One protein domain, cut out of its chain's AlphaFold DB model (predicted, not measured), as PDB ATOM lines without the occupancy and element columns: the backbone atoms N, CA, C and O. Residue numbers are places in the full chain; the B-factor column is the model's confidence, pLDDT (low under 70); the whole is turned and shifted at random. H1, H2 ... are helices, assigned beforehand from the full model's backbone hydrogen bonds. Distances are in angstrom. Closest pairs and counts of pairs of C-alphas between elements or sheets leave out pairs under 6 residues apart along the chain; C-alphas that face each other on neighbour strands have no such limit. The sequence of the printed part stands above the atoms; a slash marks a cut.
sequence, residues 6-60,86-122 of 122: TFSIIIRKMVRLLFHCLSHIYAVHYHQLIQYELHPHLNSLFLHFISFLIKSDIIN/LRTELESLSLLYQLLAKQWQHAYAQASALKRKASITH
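Overview. This is residues 6 to 60 and 86 to 122 of the 122 residues of the protein "Hypothetical protein" of Rotaria sp. Silwood1 (UniProt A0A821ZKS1). H1 and H3 form a loose pair side by side, with short H2 at the turn between them; long H4 meets H1 near its end, and residues 100 to 122 stick out as an arm that makes the length. The 92 printed residues, all helix in class, hold H1, H2, H3 and H4 in that order and no named strand. The whole is loose, radius of gyration of the C-alphas 17.9 A, spanning 65 by 28 by 23 A.

Along the chain. Find C-alpha 6 at (-41.833, -48.158, -63.297); H1 runs from there to residue 28, 33.4 A. H2 is residues 30 to 35, H3 residues 39 to 56, 25.5 A. H4, residues 86 to 118, runs 46.7 A to (-40.054, -38.389, -4.718).

Arrangement. H1 and H3 are close but not clearly touching, closest C-alphas Leu 22 and Phe 46, 7.8 A, at a shallow tilt of 28 degrees, opposite ways. H1 and H2 meet only through their link. H2 and H3 are close but not clearly touching, closest C-alphas Leu 33 and His 39, 5.5 A. Residues 23 to 27 of H1 touch residues 89 to 96 of H4, closest C-alphas Ala 27 and Ser 92, 5.4 A, at a steep tilt of 61 degrees. H4 is apart from H2 and H3. In H1, H2, H3 and H4 every O i to N i+4 pair is within hydrogen-bond range.

Size, cuts and confidence. Residues 61 to 85 are not printed; C-alphas 60 and 86 are 20.6 A apart. No link printed whole is long. Confidence is under 70 at, among others, residues 50 to 60 and 86 to 93.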
ATOM      1  N   THR A   6     -42.787 -49.213 -63.682       73.81
ATOM      2  CA  THR A   6     -41.833 -48.158 -63.297       73.81
ATOM      3  C   THR A   6     -42.154 -47.499 -61.949       73.81
ATOM      4  O   THR A   6     -41.298 -46.834 -61.370       73.81
ATOM      5  N   PHE A   7     -43.364 -47.676 -61.416       74.56
ATOM      6  CA  PHE A   7     -43.808 -47.014 -60.189       74.56
ATOM      7  C   PHE A   7     -42.941 -47.374 -58.975       74.56
ATOM      8  O   PHE A   7     -42.537 -46.487 -58.228       74.56
ATOM      9  N   SER A   8     -42.561 -48.649 -58.835       70.44
ATOM     10  CA  SER A   8     -41.664 -49.097 -57.758       70.44
ATOM     11  C   SER A   8     -40.286 -48.422 -57.840       70.44
ATOM     12  O   SER A   8     -39.742 -47.950 -56.843       70.44
ATOM     13  N   ILE A   9     -39.756 -48.258 -59.056       74.94
ATOM     14  CA  ILE A   9     -38.474 -47.582 -59.310       74.94
ATOM     15  C   ILE A   9     -38.553 -46.098 -58.919       74.94
ATOM     16  O   ILE A   9     -37.615 -45.562 -58.327       74.94
ATOM     17  N   ILE A  10     -39.669 -45.432 -59.226       77.25
ATOM     18  CA  ILE A  10     -39.891 -44.023 -58.876       77.25
ATOM     19  C   ILE A  10     -40.023 -43.859 -57.359       77.25
ATOM     20  O   ILE A  10     -39.375 -42.978 -56.796       77.25
ATOM     21  N   ILE A  11     -40.785 -44.727 -56.682       76.94
ATOM     22  CA  ILE A  11     -40.912 -44.700 -55.217       76.94
ATOM     23  C   ILE A  11     -39.543 -44.870 -54.560       76.94
ATOM     24  O   ILE A  11     -39.197 -44.090 -53.677       76.94
ATOM     25  N   ARG A  12     -38.728 -45.822 -55.029       71.81
ATOM     26  CA  ARG A  12     -37.365 -46.022 -54.516       71.81
ATOM     27  C   ARG A  12     -36.503 -44.769 -54.644       71.81
ATOM     28  O   ARG A  12     -35.791 -44.426 -53.707       71.81
ATOM     29  N   LYS A  13     -36.589 -44.057 -55.771       74.56
ATOM     30  CA  LYS A  13     -35.874 -42.786 -55.957       74.56
ATOM     31  C   LYS A  13     -36.387 -41.686 -55.025       74.56
ATOM     32  O   LYS A  13     -35.577 -40.987 -54.425       74.56
ATOM     33  N   MET A  14     -37.702 -41.556 -54.874       78.44
ATOM     34  CA  MET A  14     -38.314 -40.553 -53.994       78.44
ATOM     35  C   MET A  14     -37.965 -40.790 -52.522       78.44
ATOM     36  O   MET A  14     -37.616 -39.853 -51.814       78.44
ATOM     37  N   VAL A  15     -37.992 -42.048 -52.082       73.19
ATOM     38  CA  VAL A  15     -37.571 -42.464 -50.740       73.19
ATOM     39  C   VAL A  15     -36.112 -42.086 -50.481       73.19
ATOM     40  O   VAL A  15     -35.817 -41.493 -49.448       73.19
ATOM     41  N   ARG A  16     -35.202 -42.371 -51.423       72.94
ATOM     42  CA  ARG A  16     -33.780 -42.003 -51.291       72.94
ATOM     43  C   ARG A  16     -33.590 -40.488 -51.182       72.94
ATOM     44  O   ARG A  16     -32.924 -40.022 -50.268       72.94
ATOM     45  N   LEU A  17     -34.244 -39.715 -52.050       77.31
ATOM     46  CA  LEU A  17     -34.199 -38.246 -52.002       77.31
ATOM     47  C   LEU A  17     -34.750 -37.682 -50.685       77.31
ATOM     48  O   LEU A  17     -34.207 -36.718 -50.150       77.31
ATOM     49  N   LEU A  18     -35.814 -38.278 -50.144       76.31
ATOM     50  CA  LEU A  18     -36.391 -37.837 -48.878       76.31
ATOM     51  C   LEU A  18     -35.459 -38.134 -47.697       76.31
ATOM     52  O   LEU A  18     -35.290 -37.283 -46.826       76.31
ATOM     53  N   PHE A  19     -34.820 -39.307 -47.693       73.25
ATOM     54  CA  PHE A  19     -33.820 -39.662 -46.688       73.25
ATOM     55  C   PHE A  19     -32.640 -38.681 -46.695       73.25
ATOM     56  O   PHE A  19     -32.228 -38.215 -45.634       73.25
ATOM     57  N   HIS A  20     -32.182 -38.273 -47.878       73.75
ATOM     58  CA  HIS A  20     -31.131 -37.263 -48.033       73.75
ATOM     59  C   HIS A  20     -31.474 -35.918 -47.448       73.75
ATOM     60  O   HIS A  20     -30.683 -35.350 -46.698       73.75
ATOM     61  N   CYS A  21     -32.654 -35.406 -47.790       79.38
ATOM     62  CA  CYS A  21     -33.116 -34.144 -47.243       79.38
ATOM     63  C   CYS A  21     -33.155 -34.209 -45.713       79.38
ATOM     64  O   CYS A  21     -32.672 -33.291 -45.056       79.38
ATOM     65  N   LEU A  22     -33.651 -35.310 -45.140       71.94
ATOM     66  CA  LEU A  22     -33.683 -35.498 -43.691       71.94
ATOM     67  C   LEU A  22     -32.270 -35.547 -43.093       71.94
ATOM     68  O   LEU A  22     -31.991 -34.800 -42.161       71.94
ATOM     69  N   SER A  23     -31.366 -36.352 -43.655       71.19
ATOM     70  CA  SER A  23     -29.969 -36.453 -43.210       71.19
ATOM     71  C   SER A  23     -29.259 -35.094 -43.230       71.19
ATOM     72  O   SER A  23     -28.624 -34.705 -42.250       71.19
ATOM     73  N   HIS A  24     -29.436 -34.315 -44.300       75.31
ATOM     74  CA  HIS A  24     -28.859 -32.977 -44.420       75.31
ATOM     75  C   HIS A  24     -29.412 -32.003 -43.370       75.31
ATOM     76  O   HIS A  24     -28.652 -31.280 -42.725       75.31
ATOM     77  N   ILE A  25     -30.730 -32.022 -43.152       74.81
ATOM     78  CA  ILE A  25     -31.399 -31.207 -42.134       74.81
ATOM     79  C   ILE A  25     -30.891 -31.568 -40.725       74.81
ATOM     80  O   ILE A  25     -30.585 -30.671 -39.937       74.81
ATOM     81  N   TYR A  26     -30.726 -32.857 -40.423       68.56
ATOM     82  CA  TYR A  26     -30.159 -33.331 -39.155       68.56
ATOM     83  C   TYR A  26     -28.657 -33.050 -39.004       68.56
ATOM     84  O   TYR A  26     -28.180 -32.931 -37.882       68.56
ATOM     85  N   ALA A  27     -27.893 -32.953 -40.089       66.50
ATOM     86  CA  ALA A  27     -26.462 -32.672 -40.010       66.50
ATOM     87  C   ALA A  27     -26.177 -31.172 -39.837       66.50
ATOM     88  O   ALA A  27     -25.369 -30.782 -38.998       66.50
ATOM     89  N   VAL A  28     -26.839 -30.327 -40.633       73.88
ATOM     90  CA  VAL A  28     -26.498 -28.899 -40.755       73.88
ATOM     91  C   VAL A  28     -27.408 -28.012 -39.910       73.88
ATOM     92  O   VAL A  28     -26.945 -27.058 -39.290       73.88
ATOM     93  N   HIS A  29     -28.700 -28.330 -39.841       72.31
ATOM     94  CA  HIS A  29     -29.710 -27.445 -39.252       72.31
ATOM     95  C   HIS A  29     -30.192 -27.897 -37.871       72.31
ATOM     96  O   HIS A  29     -31.087 -27.289 -37.287       72.31
ATOM     97  N   TYR A  30     -29.573 -28.926 -37.296       68.00
ATOM     98  CA  TYR A  30     -29.995 -29.501 -36.022       68.00
ATOM     99  C   TYR A  30     -29.987 -28.512 -34.856       68.00
ATOM    100  O   TYR A  30     -30.916 -28.486 -34.051       68.00
ATOM    101  N   HIS A  31     -28.969 -27.655 -34.780       68.31
ATOM    102  CA  HIS A  31     -28.887 -26.652 -33.721       68.31
ATOM    103  C   HIS A  31     -30.042 -25.642 -33.799       68.31
ATOM    104  O   HIS A  31     -30.649 -25.304 -32.786       68.31
ATOM    105  N   GLN A  32     -30.403 -25.235 -35.017       75.88
ATOM    106  CA  GLN A  32     -31.539 -24.348 -35.265       75.88
ATOM    107  C   GLN A  32     -32.861 -25.065 -34.954       75.88
ATOM    108  O   GLN A  32     -33.737 -24.491 -34.321       75.88
ATOM    109  N   LEU A  33     -32.993 -26.346 -35.304       73.44
ATOM    110  CA  LEU A  33     -34.187 -27.147 -35.009       73.44
ATOM    111  C   LEU A  33     -34.452 -27.340 -33.513       73.44
ATOM    112  O   LEU A  33     -35.614 -27.419 -33.114       73.44
ATOM    113  N   ILE A  34     -33.401 -27.410 -32.693       71.69
ATOM    114  CA  ILE A  34     -33.543 -27.413 -31.233       71.69
ATOM    115  C   ILE A  34     -34.081 -26.064 -30.753       71.69
ATOM    116  O   ILE A  34     -34.979 -26.033 -29.919       71.69
ATOM    117  N   GLN A  35     -33.564 -24.960 -31.296       78.62
ATOM    118  CA  GLN A  35     -33.983 -23.612 -30.911       78.62
ATOM    119  C   GLN A  35     -35.463 -23.335 -31.230       78.62
ATOM    120  O   GLN A  35     -36.112 -22.595 -30.499       78.62
ATOM    121  N   TYR A  36     -35.999 -23.951 -32.286       80.00
ATOM    122  CA  TYR A  36     -37.410 -23.846 -32.673       80.00
ATOM    123  C   TYR A  36     -38.303 -24.964 -32.106       80.00
ATOM    124  O   TYR A  36     -39.446 -25.087 -32.534       80.00
ATOM    125  N   GLU A  37     -37.787 -25.815 -31.208       77.88
ATOM    126  CA  GLU A  37     -38.485 -26.995 -30.658       77.88
ATOM    127  C   GLU A  37     -39.117 -27.919 -31.724       77.88
ATOM    128  O   GLU A  37     -40.049 -28.675 -31.454       77.88
ATOM    129  N   LEU A  38     -38.584 -27.909 -32.950       78.56
ATOM    130  CA  LEU A  38     -39.131 -28.669 -34.080       78.56
ATOM    131  C   LEU A  38     -38.547 -30.088 -34.172       78.56
ATOM    132  O   LEU A  38     -39.068 -30.960 -34.869       78.56
ATOM    133  N   HIS A  39     -37.473 -30.339 -33.425       71.56
ATOM    134  CA  HIS A  39     -36.822 -31.638 -33.286       71.56
ATOM    135  C   HIS A  39     -37.776 -32.829 -33.007       71.56
ATOM    136  O   HIS A  39     -37.654 -33.843 -33.696       71.56
ATOM    137  N   PRO A  40     -38.759 -32.762 -32.079       73.06
ATOM    138  CA  PRO A  40     -39.719 -33.851 -31.873       73.06
ATOM    139  C   PRO A  40     -40.578 -34.161 -33.108       73.06
ATOM    140  O   PRO A  40     -40.855 -35.328 -33.373       73.06
ATOM    141  N   HIS A  41     -40.969 -33.153 -33.894       79.94
ATOM    142  CA  HIS A  41     -41.752 -33.368 -35.117       79.94
ATOM    143  C   HIS A  41     -40.918 -34.050 -36.200       79.94
ATOM    144  O   HIS A  41     -41.391 -34.978 -36.861       79.94
ATOM    145  N   LEU A  42     -39.655 -33.642 -36.329       74.50
ATOM    146  CA  LEU A  42     -38.706 -34.277 -37.236       74.50
ATOM    147  C   LEU A  42     -38.464 -35.747 -36.847       74.50
ATOM    148  O   LEU A  42     -38.465 -36.622 -37.711       74.50
ATOM    149  N   ASN A  43     -38.373 -36.037 -35.546       74.69
ATOM    150  CA  ASN A  43     -38.217 -37.397 -35.030       74.69
ATOM    151  C   ASN A  43     -39.434 -38.285 -35.313       74.69
ATOM    152  O   ASN A  43     -39.268 -39.432 -35.728       74.69
ATOM    153  N   SER A  44     -40.656 -37.782 -35.110       74.56
ATOM    154  CA  SER A  44     -41.877 -38.532 -35.436       74.56
ATOM    155  C   SER A  44     -41.983 -38.817 -36.934       74.56
ATOM    156  O   SER A  44     -42.323 -39.937 -37.319       74.56
ATOM    157  N   LEU A  45     -41.631 -37.839 -37.777       78.31
ATOM    158  CA  LEU A  45     -41.571 -38.009 -39.228       78.31
ATOM    159  C   LEU A  45     -40.545 -39.080 -39.622       78.31
ATOM    160  O   LEU A  45     -40.856 -39.963 -40.417       78.31
ATOM    161  N   PHE A  46     -39.349 -39.039 -39.030       72.81
ATOM    162  CA  PHE A  46     -38.293 -40.015 -39.287       72.81
ATOM    163  C   PHE A  46     -38.697 -41.427 -38.846       72.81
ATOM    164  O   PHE A  46     -38.526 -42.386 -39.594       72.81
ATOM    165  N   LEU A  47     -39.310 -41.569 -37.669       74.00
ATOM    166  CA  LEU A  47     -39.806 -42.854 -37.176       74.00
ATOM    167  C   LEU A  47     -40.892 -43.434 -38.091       74.00
ATOM    168  O   LEU A  47     -40.855 -44.623 -38.409       74.00
ATOM    169  N   HIS A  48     -41.841 -42.603 -38.528       76.00
ATOM    170  CA  HIS A  48     -42.871 -43.003 -39.487       76.00
ATOM    171  C   HIS A  48     -42.252 -43.438 -40.816       76.00
ATOM    172  O   HIS A  48     -42.651 -44.455 -41.380       76.00
ATOM    173  N   PHE A  49     -41.249 -42.702 -41.287       73.94
ATOM    174  CA  PHE A  49     -40.539 -43.003 -42.518       73.94
ATOM    175  C   PHE A  49     -39.794 -44.345 -42.446       73.94
ATOM    176  O   PHE A  49     -39.997 -45.205 -43.299       73.94
ATOM    177  N   ILE A  50     -39.014 -44.584 -41.389       68.75
ATOM    178  CA  ILE A  50     -38.313 -45.861 -41.178       68.75
ATOM    179  C   ILE A  50     -39.304 -47.018 -41.004       68.75
ATOM    180  O   ILE A  50     -39.130 -48.077 -41.603       68.75
ATOM    181  N   SER A  51     -40.382 -46.808 -40.247       67.69
ATOM    182  CA  SER A  51     -41.432 -47.816 -40.058       67.69
ATOM    183  C   SER A  51     -42.108 -48.189 -41.382       67.69
ATOM    184  O   SER A  51     -42.370 -49.366 -41.633       67.69
ATOM    185  N   PHE A  52     -42.345 -47.208 -42.260       68.56
ATOM    186  CA  PHE A  52     -42.852 -47.437 -43.612       68.56
ATOM    187  C   PHE A  52     -41.865 -48.246 -44.465       68.56
ATOM    188  O   PHE A  52     -42.279 -49.171 -45.162       68.56
ATOM    189  N   LEU A  53     -40.564 -47.961 -44.386       66.19
ATOM    190  CA  LEU A  53     -39.538 -48.697 -45.134       66.19
ATOM    191  C   LEU A  53     -39.399 -50.152 -44.685       66.19
ATOM    192  O   LEU A  53     -39.341 -51.040 -45.530       66.19
ATOM    193  N   ILE A  54     -39.425 -50.404 -43.375       65.00
ATOM    194  CA  ILE A  54     -39.379 -51.761 -42.811       65.00
ATOM    195  C   ILE A  54     -40.630 -52.557 -43.207       65.00
ATOM    196  O   ILE A  54     -40.543 -53.735 -43.539       65.00
ATOM    197  N   LYS A  55     -41.808 -51.921 -43.190       64.25
ATOM    198  CA  LYS A  55     -43.090 -52.571 -43.504       64.25
ATOM    199  C   LYS A  55     -43.273 -52.852 -44.998       64.25
ATOM    200  O   LYS A  55     -44.007 -53.774 -45.343       64.25
ATOM    201  N   SER A  56     -42.686 -52.031 -45.871       58.59
ATOM    202  CA  SER A  56     -43.025 -52.022 -47.300       58.59
ATOM    203  C   SER A  56     -42.235 -53.011 -48.168       58.59
ATOM    204  O   SER A  56     -42.607 -53.179 -49.323       58.59
ATOM    205  N   ASP A  57     -41.201 -53.690 -47.650       55.75
ATOM    206  CA  ASP A  57     -40.389 -54.721 -48.345       55.75
ATOM    207  C   ASP A  57     -39.897 -54.325 -49.765       55.75
ATOM    208  O   ASP A  57     -39.488 -55.156 -50.576       55.75
ATOM    209  N   ILE A  58     -39.875 -53.015 -50.065       55.38
ATOM    210  CA  ILE A  58     -39.485 -52.417 -51.360       55.38
ATOM    211  C   ILE A  58     -38.015 -52.733 -51.712       55.38
ATOM    212  O   ILE A  58     -37.593 -52.584 -52.863       55.38
ATOM    213  N   ILE A  59     -37.241 -53.177 -50.719       51.12
ATOM    214  CA  ILE A  59     -35.817 -53.507 -50.806       51.12
ATOM    215  C   ILE A  59     -35.592 -54.967 -51.257       51.12
ATOM    216  O   ILE A  59     -34.588 -55.228 -51.910       51.12
ATOM    217  N   ASN A  60     -36.520 -55.903 -51.007       44.03
ATOM    218  CA  ASN A  60     -36.356 -57.320 -51.387       44.03
ATOM    219  C   ASN A  60     -36.978 -57.700 -52.739       44.03
ATOM    220  O   ASN A  60     -36.761 -58.809 -53.226       44.03
ATOM    221  N   LEU A  86     -22.335 -41.858 -48.723       45.47
ATOM    222  CA  LEU A  86     -22.163 -42.834 -47.643       45.47
ATOM    223  C   LEU A  86     -21.193 -42.329 -46.575       45.47
ATOM    224  O   LEU A  86     -21.388 -42.602 -45.398       45.47
ATOM    225  N   ARG A  87     -20.153 -41.572 -46.948       50.41
ATOM    226  CA  ARG A  87     -19.249 -40.943 -45.975       50.41
ATOM    227  C   ARG A  87     -19.959 -39.847 -45.181       50.41
ATOM    228  O   ARG A  87     -19.873 -39.851 -43.958       50.41
ATOM    229  N   THR A  88     -20.683 -38.951 -45.851       51.66
ATOM    230  CA  THR A  88     -21.466 -37.907 -45.172       51.66
ATOM    231  C   THR A  88     -22.645 -38.471 -44.381       51.66
ATOM    232  O   THR A  88     -22.982 -37.925 -43.341       51.66
ATOM    233  N   GLU A  89     -23.237 -39.579 -44.829       55.56
ATOM    234  CA  GLU A  89     -24.282 -40.329 -44.135       55.56
ATOM    235  C   GLU A  89     -23.718 -41.049 -42.920       55.56
ATOM    236  O   GLU A  89     -24.333 -41.022 -41.868       55.56
ATOM    237  N   LEU A  90     -22.536 -41.663 -43.009       55.69
ATOM    238  CA  LEU A  90     -21.903 -42.304 -41.859       55.69
ATOM    239  C   LEU A  90     -21.516 -41.264 -40.797       55.69
ATOM    240  O   LEU A  90     -21.698 -41.504 -39.605       55.69
ATOM    241  N   GLU A  91     -21.031 -40.095 -41.222       58.66
ATOM    242  CA  GLU A  91     -20.722 -38.970 -40.332       58.66
ATOM    243  C   GLU A  91     -21.992 -38.355 -39.726       58.66
ATOM    244  O   GLU A  91     -22.038 -38.135 -38.513       58.66
ATOM    245  N   SER A  92     -23.049 -38.140 -40.517       58.75
ATOM    246  CA  SER A  92     -24.317 -37.594 -40.021       58.75
ATOM    247  C   SER A  92     -25.061 -38.585 -39.129       58.75
ATOM    248  O   SER A  92     -25.577 -38.184 -38.091       58.75
ATOM    249  N   LEU A  93     -25.060 -39.881 -39.456       60.91
ATOM    250  CA  LEU A  93     -25.622 -40.949 -38.627       60.91
ATOM    251  C   LEU A  93     -24.829 -41.123 -37.332       60.91
ATOM    252  O   LEU A  93     -25.434 -41.344 -36.286       60.91
ATOM    253  N   SER A  94     -23.501 -40.987 -37.367       71.12
ATOM    254  CA  SER A  94     -22.670 -40.999 -36.158       71.12
ATOM    255  C   SER A  94     -22.993 -39.811 -35.248       71.12
ATOM    256  O   SER A  94     -23.219 -39.996 -34.052       71.12
ATOM    257  N   LEU A  95     -23.109 -38.605 -35.814       69.94
ATOM    258  CA  LEU A  95     -23.515 -37.399 -35.088       69.94
ATOM    259  C   LEU A  95     -24.933 -37.512 -34.526       69.94
ATOM    260  O   LEU A  95     -25.161 -37.187 -33.361       69.94
ATOM    261  N   LEU A  96     -25.876 -38.019 -35.319       66.25
ATOM    262  CA  LEU A  96     -27.262 -38.232 -34.918       66.25
ATOM    263  C   LEU A  96     -27.349 -39.273 -33.799       66.25
ATOM    264  O   LEU A  96     -28.029 -39.040 -32.804       66.25
ATOM    265  N   TYR A  97     -26.599 -40.371 -33.901       71.62
ATOM    266  CA  TYR A  97     -26.482 -41.375 -32.846       71.62
ATOM    267  C   TYR A  97     -25.907 -40.780 -31.554       71.62
ATOM    268  O   TYR A  97     -26.458 -40.990 -30.475       71.62
ATOM    269  N   GLN A  98     -24.842 -39.981 -31.646       74.88
ATOM    270  CA  GLN A  98     -24.247 -39.306 -30.490       74.88
ATOM    271  C   GLN A  98     -25.200 -38.286 -29.852       74.88
ATOM    272  O   GLN A  98     -25.261 -38.176 -28.625       74.88
ATOM    273  N   LEU A  99     -25.960 -37.551 -30.661       74.62
ATOM    274  CA  LEU A  99     -26.954 -36.584 -30.200       74.62
ATOM    275  C   LEU A  99     -28.142 -37.266 -29.524       74.62
ATOM    276  O   LEU A  99     -28.533 -36.847 -28.432       74.62
ATOM    277  N   LEU A 100     -28.661 -38.345 -30.112       72.81
ATOM    278  CA  LEU A 100     -29.704 -39.155 -29.490       72.81
ATOM    279  C   LEU A 100     -29.219 -39.757 -28.174       72.81
ATOM    280  O   LEU A 100     -29.935 -39.685 -27.179       72.81
ATOM    281  N   ALA A 101     -27.998 -40.296 -28.139       73.44
ATOM    282  CA  ALA A 101     -27.406 -40.844 -26.925       73.44
ATOM    283  C   ALA A 101     -27.285 -39.779 -25.822       73.44
ATOM    284  O   ALA A 101     -27.659 -40.034 -24.676       73.44
ATOM    285  N   LYS A 102     -26.845 -38.559 -26.164       78.44
ATOM    286  CA  LYS A 102     -26.788 -37.434 -25.216       78.44
ATOM    287  C   LYS A 102     -28.169 -37.024 -24.710       78.44
ATOM    288  O   LYS A 102     -28.330 -36.820 -23.508       78.44
ATOM    289  N   GLN A 103     -29.165 -36.923 -25.590       79.38
ATOM    290  CA  GLN A 103     -30.541 -36.625 -25.179       79.38
ATOM    291  C   GLN A 103     -31.093 -37.703 -24.243       79.38
ATOM    292  O   GLN A 103     -31.689 -37.379 -23.217       79.38
ATOM    293  N   TRP A 104     -30.834 -38.974 -24.547       76.25
ATOM    294  CA  TRP A 104     -31.246 -40.099 -23.712       76.25
ATOM    295  C   TRP A 104     -30.618 -40.055 -22.322       76.25
ATOM    296  O   TRP A 104     -31.315 -40.224 -21.324       76.25
ATOM    297  N   GLN A 105     -29.317 -39.777 -22.238       80.62
ATOM    298  CA  GLN A 105     -28.630 -39.623 -20.956       80.62
ATOM    299  C   GLN A 105     -29.210 -38.466 -20.138       80.62
ATOM    300  O   GLN A 105     -29.414 -38.610 -18.934       80.62
ATOM    301  N   HIS A 106     -29.523 -37.342 -20.786       77.38
ATOM    302  CA  HIS A 106     -30.106 -36.184 -20.115       77.38
ATOM    303  C   HIS A 106     -31.522 -36.477 -19.592       77.38
ATOM    304  O   HIS A 106     -31.828 -36.187 -18.435       77.38
ATOM    305  N   ALA A 107     -32.365 -37.123 -20.401       75.00
ATOM    306  CA  ALA A 107     -33.703 -37.556 -19.999       75.00
ATOM    307  C   ALA A 107     -33.656 -38.586 -18.856       75.00
ATOM    308  O   ALA A 107     -34.391 -38.472 -17.875       75.00
ATOM    309  N   TYR A 108     -32.741 -39.555 -18.926       79.75
ATOM    310  CA  TYR A 108     -32.530 -40.546 -17.868       79.75
ATOM    311  C   TYR A 108     -32.036 -39.903 -16.560       79.75
ATOM    312  O   TYR A 108     -32.503 -40.244 -15.469       79.75
ATOM    313  N   ALA A 109     -31.131 -38.925 -16.643       80.75
ATOM    314  CA  ALA A 109     -30.659 -38.166 -15.487       80.75
ATOM    315  C   ALA A 109     -31.800 -37.373 -14.821       80.75
ATOM    316  O   ALA A 109     -31.933 -37.392 -13.597       80.75
ATOM    317  N   GLN A 110     -32.671 -36.742 -15.610       82.69
ATOM    318  CA  GLN A 110     -33.854 -36.042 -15.100       82.69
ATOM    319  C   GLN A 110     -34.856 -37.006 -14.447       82.69
ATOM    320  O   GLN A 110     -35.302 -36.763 -13.325       82.69
ATOM    321  N   ALA A 111     -35.150 -38.138 -15.092       78.69
ATOM    322  CA  ALA A 111     -36.043 -39.163 -14.553       78.69
ATOM    323  C   ALA A 111     -35.506 -39.779 -13.245       78.69
ATOM    324  O   ALA A 111     -36.247 -39.953 -12.275       78.69
ATOM    325  N   SER A 112     -34.200 -40.054 -13.169       76.25
ATOM    326  CA  SER A 112     -33.557 -40.569 -11.950       76.25
ATOM    327  C   SER A 112     -33.483 -39.528 -10.824       76.25
ATOM    328  O   SER A 112     -33.576 -39.883  -9.647       76.25
ATOM    329  N   ALA A 113     -33.356 -38.238 -11.148       77.94
ATOM    330  CA  ALA A 113     -33.421 -37.151 -10.172       77.94
ATOM    331  C   ALA A 113     -34.840 -36.962  -9.611       77.94
ATOM    332  O   ALA A 113     -34.995 -36.788  -8.402       77.94
ATOM    333  N   LEU A 114     -35.872 -37.060 -10.456       76.88
ATOM    334  CA  LEU A 114     -37.277 -37.037 -10.032       76.88
ATOM    335  C   LEU A 114     -37.598 -38.205  -9.096       76.88
ATOM    336  O   LEU A 114     -38.188 -37.996  -8.038       76.88
ATOM    337  N   LYS A 115     -37.127 -39.414  -9.426       76.62
ATOM    338  CA  LYS A 115     -37.302 -40.602  -8.579       76.62
ATOM    339  C   LYS A 115     -36.640 -40.444  -7.203       76.62
ATOM    340  O   LYS A 115     -37.221 -40.842  -6.200       76.62
ATOM    341  N   ARG A 116     -35.455 -39.822  -7.136       68.56
ATOM    342  CA  ARG A 116     -34.777 -39.512  -5.863       68.56
ATOM    343  C   ARG A 116     -35.519 -38.457  -5.046       68.56
ATOM    344  O   ARG A 116     -35.674 -38.645  -3.848       68.56
ATOM    345  N   LYS A 117     -36.010 -37.387  -5.678       71.12
ATOM    346  CA  LYS A 117     -36.803 -36.352  -4.992       71.12
ATOM    347  C   LYS A 117     -38.102 -36.914  -4.411       71.12
ATOM    348  O   LYS A 117     -38.391 -36.644  -3.255       71.12
ATOM    349  N   ALA A 118     -38.819 -37.746  -5.169       68.75
ATOM    350  CA  ALA A 118     -40.054 -38.389  -4.718       68.75
ATOM    351  C   ALA A 118     -39.849 -39.328  -3.513       68.75
ATOM    352  O   ALA A 118     -40.746 -39.473  -2.691       68.75
ATOM    353  N   SER A 119     -38.662 -39.933  -3.390       65.06
ATOM    354  CA  SER A 119     -38.306 -40.817  -2.273       65.06
ATOM    355  C   SER A 119     -37.841 -40.079  -1.009       65.06
ATOM    356  O   SER A 119     -37.673 -40.726   0.016       65.06
ATOM    357  N   ILE A 120     -37.580 -38.769  -1.085       62.47
ATOM    358  CA  ILE A 120     -37.175 -37.919   0.055       62.47
ATOM    359  C   ILE A 120     -38.393 -37.189   0.651       62.47
ATOM    360  O   ILE A 120     -38.367 -36.759   1.797       62.47
ATOM    361  N   THR A 121     -39.468 -37.043  -0.126       60.44
ATOM    362  CA  THR A 121     -40.726 -36.391   0.272       60.44
ATOM    363  C   THR A 121     -41.761 -37.342   0.888       60.44
ATOM    364  O   THR A 121     -42.911 -36.942   1.049       60.44
ATOM    365  N   HIS A 122     -41.376 -38.581   1.199       47.19
ATOM    366  CA  HIS A 122     -42.229 -39.625   1.771       47.19
ATOM    367  C   HIS A 122     -41.608 -40.169   3.055       47.19
ATOM    368  O   HIS A 122     -42.395 -40.535   3.954       47.19
TER     369      HIS A 122